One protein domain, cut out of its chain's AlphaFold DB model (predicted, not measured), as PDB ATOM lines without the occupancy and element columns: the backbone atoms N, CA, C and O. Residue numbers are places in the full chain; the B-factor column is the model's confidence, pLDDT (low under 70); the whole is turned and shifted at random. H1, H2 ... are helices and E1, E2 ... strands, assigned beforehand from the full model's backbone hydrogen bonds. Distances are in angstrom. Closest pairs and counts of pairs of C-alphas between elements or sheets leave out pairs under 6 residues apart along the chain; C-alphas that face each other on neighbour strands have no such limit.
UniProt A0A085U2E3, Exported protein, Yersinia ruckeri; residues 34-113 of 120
ATOM      1  N   GLN A  34      34.432 112.810 151.840       88.94
ATOM      2  CA  GLN A  34      35.363 111.689 151.938       88.94
ATOM      3  C   GLN A  34      35.604 111.284 153.389       88.94
ATOM      4  O   GLN A  34      35.645 112.111 154.294       88.94
ATOM      5  N   ILE A  35      35.787 109.985 153.629       88.19
ATOM      6  CA  ILE A  35      36.236 109.504 154.943       88.19
ATOM      7  C   ILE A  35      37.577 110.166 155.294       88.19
ATOM      8  O   ILE A  35      38.500 110.174 154.479       88.19
ATOM      9  N   GLY A  36      37.670 110.710 156.507       88.75
ATOM     10  CA  GLY A  36      38.803 111.488 157.003       88.75
ATOM     11  C   GLY A  36      38.829 112.945 156.551       88.75
ATOM     12  O   GLY A  36      39.767 113.660 156.899       88.75
ATOM     13  N   GLU A  37      37.822 113.404 155.808       91.06
ATOM     14  CA  GLU A  37      37.653 114.822 155.506       91.06
ATOM     15  C   GLU A  37      37.397 115.608 156.791       91.06
ATOM     16  O   GLU A  37      36.716 115.115 157.688       91.06
ATOM     17  N   GLN A  38      37.968 116.811 156.881       92.19
ATOM     18  CA  GLN A  38      37.848 117.675 158.048       92.19
ATOM     19  C   GLN A  38      36.850 118.810 157.782       92.19
ATOM     20  O   GLN A  38      36.969 119.511 156.777       92.19
ATOM     21  N   ASP A  39      35.888 119.013 158.686       91.00
ATOM     22  CA  ASP A  39      34.970 120.152 158.630       91.00
ATOM     23  C   ASP A  39      35.645 121.459 159.097       91.00
ATOM     24  O   ASP A  39      36.774 121.486 159.590       91.00
ATOM     25  N   LYS A  40      34.926 122.582 158.983       91.19
ATOM     26  CA  LYS A  40      35.413 123.899 159.438       91.19
ATOM     27  C   LYS A  40      35.658 123.976 160.950       91.19
ATOM     28  O   LYS A  40      36.371 124.871 161.395       91.19
ATOM     29  N   SER A  41      35.062 123.075 161.724       91.94
ATOM     30  CA  SER A  41      35.189 122.998 163.183       91.94
ATOM     31  C   SER A  41      36.383 122.137 163.611       91.94
ATOM     32  O   SER A  41      36.730 122.107 164.789       91.94
ATOM     33  N   GLY A  42      37.033 121.450 162.668       92.50
ATOM     34  CA  GLY A  42      38.160 120.562 162.919       92.50
ATOM     35  C   GLY A  42      37.777 119.103 163.195       92.50
ATOM     36  O   GLY A  42      38.671 118.323 163.539       92.50
ATOM     37  N   ASN A  43      36.507 118.728 163.032       93.81
ATOM     38  CA  ASN A  43      36.023 117.355 163.162       93.81
ATOM     39  C   ASN A  43      36.271 116.569 161.876       93.81
ATOM     40  O   ASN A  43      36.259 117.135 160.790       93.81
ATOM     41  N   TYR A  44      36.446 115.259 161.996       92.56
ATOM     42  CA  TYR A  44      36.735 114.345 160.901       92.56
ATOM     43  C   TYR A  44      35.525 113.472 160.577       92.56
ATOM     44  O   TYR A  44      34.864 112.955 161.476       92.56
ATOM     45  N   TRP A  45      35.242 113.283 159.294       91.19
ATOM     46  CA  TRP A  45      34.157 112.422 158.839       91.19
ATOM     47  C   TRP A  45      34.547 110.943 158.892       91.19
ATOM     48  O   TRP A  45      35.499 110.528 158.231       91.19
ATOM     49  N   ASP A  46      33.787 110.112 159.607       88.00
ATOM     50  CA  ASP A  46      34.059 108.666 159.714       88.00
ATOM     51  C   ASP A  46      33.301 107.790 158.701       88.00
ATOM     52  O   ASP A  46      33.448 106.564 158.692       88.00
ATOM     53  N   GLY A  47      32.506 108.409 157.824       85.88
ATOM     54  CA  GLY A  47      31.578 107.719 156.926       85.88
ATOM     55  C   GLY A  47      30.117 107.781 157.378       85.88
ATOM     56  O   GLY A  47      29.236 107.487 156.571       85.88
ATOM     57  N   TYR A  48      29.848 108.172 158.627       85.69
ATOM     58  CA  TYR A  48      28.502 108.237 159.198       85.69
ATOM     59  C   TYR A  48      28.246 109.467 160.064       85.69
ATOM     60  O   TYR A  48      27.134 109.990 160.001       85.69
ATOM     61  N   ASP A  49      29.234 109.895 160.847       88.69
ATOM     62  CA  ASP A  49      29.178 111.054 161.728       88.69
ATOM     63  C   ASP A  49      30.487 111.857 161.664       88.69
ATOM     64  O   ASP A  49      31.556 111.365 161.286       88.69
ATOM     65  N   TRP A  50      30.395 113.116 162.085       91.81
ATOM     66  CA  TRP A  50      31.561 113.940 162.374       91.81
ATOM     67  C   TRP A  50      32.098 113.589 163.757       91.81
ATOM     68  O   TRP A  50      31.366 113.601 164.748       91.81
ATOM     69  N   ARG A  51      33.385 113.269 163.821       92.44
ATOM     70  CA  ARG A  51      34.091 112.860 165.031       92.44
ATOM     71  C   ARG A  51      35.117 113.904 165.396       92.44
ATOM     72  O   ARG A  51      35.792 114.446 164.525       92.44
ATOM     73  N   ASP A  52      35.257 114.182 166.680       95.00
ATOM     74  CA  ASP A  52      36.302 115.091 167.119       95.00
ATOM     75  C   ASP A  52      37.702 114.537 166.785       95.00
ATOM     76  O   ASP A  52      37.904 113.359 166.462       95.00
ATOM     77  N   ARG A  53      38.697 115.422 166.843       92.50
ATOM     78  CA  ARG A  53      40.087 115.086 166.524       92.50
ATOM     79  C   ARG A  53      40.641 113.970 167.408       92.50
ATOM     80  O   ARG A  53      41.432 113.167 166.918       92.50
ATOM     81  N   GLN A  54      40.293 113.953 168.692       92.62
ATOM     82  CA  GLN A  54      40.851 112.993 169.640       92.62
ATOM     83  C   GLN A  54      40.325 111.592 169.341       92.62
ATOM     84  O   GLN A  54      41.116 110.653 169.263       92.62
ATOM     85  N   TRP A  55      39.021 111.478 169.095       92.19
ATOM     86  CA  TRP A  55      38.401 110.252 168.627       92.19
ATOM     87  C   TRP A  55      39.056 109.796 167.329       92.19
ATOM     88  O   TRP A  55      39.548 108.678 167.264       92.19
ATOM     89  N   TRP A  56      39.162 110.673 166.322       91.31
ATOM     90  CA  TRP A  56      39.730 110.295 165.027       91.31
ATOM     91  C   TRP A  56      41.147 109.733 165.163       91.31
ATOM     92  O   TRP A  56      41.415 108.621 164.722       91.31
ATOM     93  N   GLN A  57      42.046 110.457 165.828       89.19
ATOM     94  CA  GLN A  57      43.439 110.032 165.994       89.19
ATOM     95  C   GLN A  57      43.577 108.747 166.826       89.19
ATOM     96  O   GLN A  57      44.461 107.940 166.549       89.19
ATOM     97  N   GLY A  58      42.716 108.549 167.828       89.44
ATOM     98  CA  GLY A  58      42.705 107.330 168.638       89.44
ATOM     99  C   GLY A  58      42.126 106.123 167.901       89.44
ATOM    100  O   GLY A  58      42.580 105.010 168.117       89.44
ATOM    101  N   HIS A  59      41.166 106.341 167.007       88.81
ATOM    102  CA  HIS A  59      40.389 105.272 166.383       88.81
ATOM    103  C   HIS A  59      40.954 104.823 165.025       88.81
ATOM    104  O   HIS A  59      40.737 103.688 164.586       88.81
ATOM    105  N   GLN A  60      41.716 105.691 164.347       84.50
ATOM    106  CA  GLN A  60      42.404 105.346 163.102       84.50
ATOM    107  C   GLN A  60      43.441 104.235 163.326       84.50
ATOM    108  O   GLN A  60      44.390 104.362 164.096       84.50
ATOM    109  N   GLY A  61      43.270 103.136 162.603       84.50
ATOM    110  CA  GLY A  61      44.046 101.903 162.696       84.50
ATOM    111  C   GLY A  61      43.749 101.047 163.931       84.50
ATOM    112  O   GLY A  61      44.373  99.997 164.080       84.50
ATOM    113  N   GLN A  62      42.828 101.469 164.800       87.75
ATOM    114  CA  GLN A  62      42.542 100.824 166.086       87.75
ATOM    115  C   GLN A  62      41.124 100.248 166.121       87.75
ATOM    116  O   GLN A  62      40.429 100.249 165.109       87.75
ATOM    117  N   ASP A  63      40.738  99.676 167.267       88.88
ATOM    118  CA  ASP A  63      39.369  99.237 167.574       88.88
ATOM    119  C   ASP A  63      38.734  98.326 166.511       88.88
ATOM    120  O   ASP A  63      37.542  98.388 166.201       88.88
ATOM    121  N   LEU A  64      39.552  97.446 165.923       90.62
ATOM    122  CA  LEU A  64      39.115  96.533 164.877       90.62
ATOM    123  C   LEU A  64      37.939  95.673 165.362       90.62
ATOM    124  O   LEU A  64      38.070  94.848 166.267       90.62
ATOM    125  N   GLY A  65      36.812  95.809 164.674       91.19
ATOM    126  CA  GLY A  65      35.576  95.106 164.976       91.19
ATOM    127  C   GLY A  65      34.703  95.785 166.018       91.19
ATOM    128  O   GLY A  65      33.704  95.177 166.411       91.19
ATOM    129  N   GLU A  66      35.012  97.029 166.407       92.31
ATOM    130  CA  GLU A  66      34.039  97.885 167.077       92.31
ATOM    131  C   GLU A  66      32.738  97.884 166.277       92.31
ATOM    132  O   GLU A  66      32.736  97.870 165.045       92.31
ATOM    133  N   ARG A  67      31.613  97.856 166.989       91.38
ATOM    134  CA  ARG A  67      30.292  97.802 166.388       91.38
ATOM    135  C   ARG A  67      29.572  99.125 166.593       91.38
ATOM    136  O   ARG A  67      29.297  99.508 167.725       91.38
ATOM    137  N   SER A  68      29.178  99.769 165.499       89.31
ATOM    138  CA  SER A  68      28.367 100.981 165.574       89.31
ATOM    139  C   SER A  68      26.938 100.660 165.998       89.31
ATOM    140  O   SER A  68      26.435  99.546 165.808       89.31
ATOM    141  N   GLN A  69      26.229 101.680 166.479       86.38
ATOM    142  CA  GLN A  69      24.801 101.590 166.811       86.38
ATOM    143  C   GLN A  69      23.945 101.135 165.616       86.38
ATOM    144  O   GLN A  69      22.919 100.482 165.786       86.38
ATOM    145  N   ARG A  70      24.400 101.416 164.388       85.19
ATOM    146  CA  ARG A  70      23.741 101.017 163.132       85.19
ATOM    147  C   ARG A  70      24.092  99.589 162.689       85.19
ATOM    148  O   ARG A  70      23.639  99.144 161.641       85.19
ATOM    149  N   GLY A  71      24.904  98.864 163.461       89.81
ATOM    150  CA  GLY A  71      25.290  97.481 163.175       89.81
ATOM    151  C   GLY A  71      26.407  97.316 162.141       89.81
ATOM    152  O   GLY A  71      26.578  96.207 161.628       89.81
ATOM    153  N   HIS A  72      27.154  98.383 161.853       91.25
ATOM    154  CA  HIS A  72      28.379  98.324 161.052       91.25
ATOM    155  C   HIS A  72      29.568  97.969 161.946       91.25
ATOM    156  O   HIS A  72      29.493  98.120 163.164       91.25
ATOM    157  N   TYR A  73      30.646  97.497 161.337       93.31
ATOM    158  CA  TYR A  73      31.863  97.076 162.015       93.31
ATOM    159  C   TYR A  73      33.044  97.919 161.558       93.31
ATOM    160  O   TYR A  73      33.233  98.103 160.356       93.31
ATOM    161  N   TRP A  74      33.831  98.419 162.498       91.44
ATOM    162  CA  TRP A  74      35.010  99.219 162.208       91.44
ATOM    163  C   TRP A  74      36.158  98.339 161.714       91.44
ATOM    164  O   TRP A  74      36.575  97.411 162.403       91.44
ATOM    165  N   ASP A  75      36.688  98.599 160.518       89.81
ATOM    166  CA  ASP A  75      37.813  97.840 159.946       89.81
ATOM    167  C   ASP A  75      39.197  98.415 160.270       89.81
ATOM    168  O   ASP A  75      40.197  98.000 159.675       89.81
ATOM    169  N   GLY A  76      39.247  99.363 161.205       88.81
ATOM    170  CA  GLY A  76      40.418 100.168 161.518       88.81
ATOM    171  C   GLY A  76      40.420 101.511 160.790       88.81
ATOM    172  O   GLY A  76      41.106 102.419 161.222       88.81
ATOM    173  N   HIS A  77      39.684 101.685 159.696       86.62
ATOM    174  CA  HIS A  77      39.726 102.943 158.933       86.62
ATOM    175  C   HIS A  77      38.343 103.460 158.574       86.62
ATOM    176  O   HIS A  77      38.157 104.657 158.353       86.62
ATOM    177  N   ARG A  78      37.380 102.549 158.463       87.94
ATOM    178  CA  ARG A  78      36.008 102.855 158.109       87.94
ATOM    179  C   ARG A  78      35.060 101.824 158.687       87.94
ATOM    180  O   ARG A  78      35.390 100.667 158.944       87.94
ATOM    181  N   TRP A  79      33.824 102.257 158.795       90.56
ATOM    182  CA  TRP A  79      32.694 101.410 159.098       90.56
ATOM    183  C   TRP A  79      32.298 100.572 157.881       90.56
ATOM    184  O   TRP A  79      32.100 101.084 156.781       90.56
ATOM    185  N   GLN A  80      32.152  99.272 158.094       91.44
ATOM    186  CA  GLN A  80      31.819  98.294 157.070       91.44
ATOM    187  C   GLN A  80      30.520  97.580 157.423       91.44
ATOM    188  O   GLN A  80      30.238  97.290 158.588       91.44
ATOM    189  N   ASP A  81      29.713  97.255 156.420       92.06
ATOM    190  CA  ASP A  81      28.475  96.523 156.651       92.06
ATOM    191  C   ASP A  81      28.739  95.101 157.172       92.06
ATOM    192  O   ASP A  81      29.793  94.491 156.957       92.06
ATOM    193  N   LYS A  82      27.741  94.543 157.858       91.44
ATOM    194  CA  LYS A  82      27.814  93.215 158.481       91.44
ATOM    195  C   LYS A  82      28.130  92.095 157.487       91.44
ATOM    196  O   LYS A  82      28.790  91.120 157.856       91.44
ATOM    197  N   VAL A  83      27.634  92.183 156.251       90.19
ATOM    198  CA  VAL A  83      27.834  91.141 155.236       90.19
ATOM    199  C   VAL A  83      29.272  91.181 154.738       90.19
ATOM    200  O   VAL A  83      29.918  90.136 154.650       90.19
ATOM    201  N   TRP A  84      29.792  92.372 154.451       91.50
ATOM    202  CA  TRP A  84      31.193  92.552 154.110       91.50
ATOM    203  C   TRP A  84      32.102  92.123 155.260       91.50
ATOM    204  O   TRP A  84      33.071  91.400 155.018       91.50
ATOM    205  N   TRP A  85      31.768  92.485 156.501       92.75
ATOM    206  CA  TRP A  85      32.560  92.132 157.678       92.75
ATOM    207  C   TRP A  85      32.762  90.625 157.790       92.75
ATOM    208  O   TRP A  85      33.891  90.146 157.757       92.75
ATOM    209  N   LYS A  86      31.666  89.858 157.786       90.56
ATOM    210  CA  LYS A  86      31.701  88.390 157.882       90.56
ATOM    211  C   LYS A  86      32.446  87.706 156.734       90.56
ATOM    212  O   LYS A  86      32.874  86.568 156.880       90.56
ATOM    213  N   LYS A  87      32.576  88.364 155.579       89.06
ATOM    214  CA  LYS A  87      33.338  87.845 154.432       89.06
ATOM    215  C   LYS A  87      34.837  88.119 154.536       89.06
ATOM    216  O   LYS A  87      35.613  87.433 153.875       89.06
ATOM    217  N   ASN A  88      35.241  89.142 155.288       90.12
ATOM    218  CA  ASN A  88      36.626  89.616 155.328       90.12
ATOM    219  C   ASN A  88      37.296  89.416 156.683       90.12
ATOM    220  O   ASN A  88      38.519  89.399 156.720       90.12
ATOM    221  N   TYR A  89      36.529  89.207 157.748       91.00
ATOM    222  CA  TYR A  89      37.031  88.991 159.094       91.00
ATOM    223  C   TYR A  89      36.341  87.804 159.767       91.00
ATOM    224  O   TYR A  89      35.161  87.535 159.534       91.00
ATOM    225  N   TYR A  90      37.081  87.121 160.634       88.94
ATOM    226  CA  TYR A  90      36.577  86.091 161.536       88.94
ATOM    227  C   TYR A  90      37.051  86.369 162.960       88.94
ATOM    228  O   TYR A  90      38.071  87.022 163.166       88.94
ATOM    229  N   TYR A  91      36.285  85.911 163.944       87.19
ATOM    230  CA  TYR A  91      36.628  86.074 165.352       87.19
ATOM    231  C   TYR A  91      37.341  84.816 165.847       87.19
ATOM    232  O   TYR A  91      36.820  83.712 165.679       87.19
ATOM    233  N   HIS A  92      38.531  84.976 166.419       85.56
ATOM    234  CA  HIS A  92      39.318  83.883 166.977       85.56
ATOM    235  C   HIS A  92      40.221  84.406 168.093       85.56
ATOM    236  O   HIS A  92      40.797  85.484 167.968       85.56
ATOM    237  N   ASP A  93      40.333  83.637 169.176       88.31
ATOM    238  CA  ASP A  93      41.200  83.950 170.320       88.31
ATOM    239  C   ASP A  93      40.986  85.369 170.890       88.31
ATOM    240  O   ASP A  93      41.903  86.167 171.073       88.31
ATOM    241  N   GLY A  94      39.718  85.741 171.078       88.25
ATOM    242  CA  GLY A  94      39.360  87.039 171.650       88.25
ATOM    243  C   GLY A  94      39.489  88.239 170.701       88.25
ATOM    244  O   GLY A  94      39.159  89.352 171.107       88.25
ATOM    245  N   ARG A  95      39.948  88.060 169.451       89.56
ATOM    246  CA  ARG A  95      40.209  89.160 168.502       89.56
ATOM    247  C   ARG A  95      39.687  88.867 167.095       89.56
ATOM    248  O   ARG A  95      39.446  87.722 166.712       89.56
ATOM    249  N   TYR A  96      39.507  89.922 166.303       90.12
ATOM    250  CA  TYR A  96      39.164  89.794 164.888       90.12
ATOM    251  C   TYR A  96      40.415  89.623 164.026       90.12
ATOM    252  O   TYR A  96      41.373  90.382 164.132       90.12
ATOM    253  N   TRP A  97      40.364  88.651 163.121       88.81
ATOM    254  CA  TRP A  97      41.415  88.335 162.164       88.81
ATOM    255  C   TRP A  97      40.901  88.489 160.743       88.81
ATOM    256  O   TRP A  97      39.787  88.075 160.423       88.81
ATOM    257  N   LYS A  98      41.721  89.068 159.865       88.00
ATOM    258  CA  LYS A  98      41.377  89.214 158.450       88.00
ATOM    259  C   LYS A  98      41.511  87.870 157.739       88.00
ATOM    260  O   LYS A  98      42.521  87.184 157.880       88.00
ATOM    261  N   TYR A  99      40.524  87.506 156.930       83.06
ATOM    262  CA  TYR A  99      40.617  86.348 156.053       83.06
ATOM    263  C   TYR A  99      41.748  86.543 155.043       83.06
ATOM    264  O   TYR A  99      41.682  87.414 154.170       83.06
ATOM    265  N   ASP A 100      42.749  85.667 155.094       79.00
ATOM    266  CA  ASP A 100      43.643  85.487 153.959       79.00
ATOM    267  C   ASP A 100      42.917  84.659 152.886       79.00
ATOM    268  O   ASP A 100      42.728  83.443 152.997       79.00
ATOM    269  N   LYS A 101      42.502  85.332 151.805       65.25
ATOM    270  CA  LYS A 101      41.858  84.687 150.650       65.25
ATOM    271  C   LYS A 101      42.716  83.569 150.046       65.25
ATOM    272  O   LYS A 101      42.148  82.655 149.442       65.25
ATOM    273  N   LYS A 102      44.049  83.620 150.176       63.03
ATOM    274  CA  LYS A 102      44.951  82.568 149.682       63.03
ATOM    275  C   LYS A 102      44.825  81.301 150.527       63.03
ATOM    276  O   LYS A 102      44.660  80.219 149.961       63.03
ATOM    277  N   ALA A 103      44.807  81.439 151.853       60.19
ATOM    278  CA  ALA A 103      44.598  80.327 152.779       60.19
ATOM    279  C   ALA A 103      43.208  79.690 152.597       60.19
ATOM    280  O   ALA A 103      43.095  78.470 152.464       60.19
ATOM    281  N   TYR A 104      42.161  80.511 152.470       60.44
ATOM    282  CA  TYR A 104      40.789  80.032 152.268       60.44
ATOM    283  C   TYR A 104      40.617  79.228 150.964       60.44
ATOM    284  O   TYR A 104      40.039  78.140 150.968       60.44
ATOM    285  N   LYS A 105      41.161  79.718 149.837       57.94
ATOM    286  CA  LYS A 105      41.123  78.977 148.560       57.94
ATOM    287  C   LYS A 105      41.873  77.644 148.640       57.94
ATOM    288  O   LYS A 105      41.415  76.667 148.049       57.94
ATOM    289  N   LYS A 106      42.998  77.595 149.365       57.12
ATOM    290  CA  LYS A 106      43.776  76.364 149.575       57.12
ATOM    291  C   LYS A 106      42.977  75.332 150.379       57.12
ATOM    292  O   LYS A 106      42.896  74.186 149.948       57.12
ATOM    293  N   HIS A 107      42.312  75.752 151.458       53.16
ATOM    294  CA  HIS A 107      41.434  74.882 152.248       53.16
ATOM    295  C   HIS A 107      40.268  74.325 151.420       53.16
ATOM    296  O   HIS A 107      40.087  73.110 151.366       53.16
ATOM    297  N   LYS A 108      39.530  75.171 150.687       54.78
ATOM    298  CA  LYS A 108      38.391  74.711 149.870       54.78
ATOM    299  C   LYS A 108      38.803  73.692 148.796       54.78
ATOM    300  O   LYS A 108      38.094  72.719 148.571       54.78
ATOM    301  N   LYS A 109      39.965  73.876 148.157       55.62
ATOM    302  CA  LYS A 109      40.484  72.922 147.160       55.62
ATOM    303  C   LYS A 109      40.891  71.575 147.777       55.62
ATOM    304  O   LYS A 109      40.812  70.564 147.089       55.62
ATOM    305  N   SER A 110      41.305  71.556 149.046       54.69
ATOM    306  CA  SER A 110      41.668  70.326 149.761       54.69
ATOM    307  C   SER A 110      40.439  69.469 150.073       54.69
ATOM    308  O   SER A 110      40.471  68.265 149.860       54.69
ATOM    309  N   HIS A 111      39.332  70.085 150.498       52.03
ATOM    310  CA  HIS A 111      38.113  69.347 150.854       52.03
ATOM    311  C   HIS A 111      37.388  68.733 149.647       52.03
ATOM    312  O   HIS A 111      36.758  67.697 149.794       52.03
ATOM    313  N   HIS A 112      37.521  69.296 148.441       52.62
ATOM    314  CA  HIS A 112      36.920  68.699 147.238       52.62
ATOM    315  C   HIS A 112      37.634  67.434 146.733       52.62
ATOM    316  O   HIS A 112      37.088  66.744 145.884       52.62
ATOM    317  N   LYS A 113      38.839  67.118 147.226       53.31
ATOM    318  CA  LYS A 113      39.586  65.929 146.781       53.31
ATOM    319  C   LYS A 113      39.264  64.652 147.557       53.31
ATOM    320  O   LYS A 113      39.561  63.584 147.053       53.31
TER     321      LYS A 113
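This is residues 34 to 113 of the 120 residues of the protein "Exported protein" of Yersinia ruckeri (UniProt A0A085U2E3). Small pieces are strung in a row along one long axis: a loop-rich end made of residues 34 to 52 and H1, a looped stretch of residues 60 to 81, then H2 with the hairpin of E1 and E2, and last H3. Residues 102 to 113, of which 102 to 111 belong to H3, stick out as an arm at the far end, and no helix touches another. The printed part has 80 residues, with three named helices and two named strands in the order H1, H2, E1, E2, H3; the class is mixed, helices and strands, with under half of the residues in named elements. The whole is loose, a rod spanning 60 by 25 by 21 A, with a radius of gyration of the C-alphas of 16.1 A.

Residues 44 to 45 pair with residues 50 to 51, antiparallel, before H1, residues 53 to 59. Residues 73 to 74 pair with residues 79 to 80, also antiparallel, before H2, residues 82 to 88. H1 and H2 are apart. E1, residues 89 to 92, and E2, residues 95 to 98, form an antiparallel hairpin, their directions at 142 degrees; N 90 and O 97 are 2.9 A apart and N 97 and O 90 2.8 A, within hydrogen-bond range. The closest C-alphas of H2 and E2 are those of Asn 88 and Lys 98, 5.7 A apart. H3, residues 101 to 111, is apart from H1, H2 and E1. In H1, H2 and H3 every O i to N i+4 pair is within hydrogen-bond range.

H1 begins at C-alpha 53, (40.087, 115.086, 166.524), and is 9.8 A long; H2 is 10.0 A, E1 9.7 A and E2 10.1 A. H3, 15.8 A, ends at C-alpha 111, (38.113, 69.347, 150.854).

The C-alphas farthest apart, of Ser 41 and Lys 113, are 59.5 A apart. The printed part has no cut. The link from H1 to H2, 22 residues, is long; the other three are tight. Residues 101 to 113 have pLDDT under 70; the mean of the printed part is 84.3.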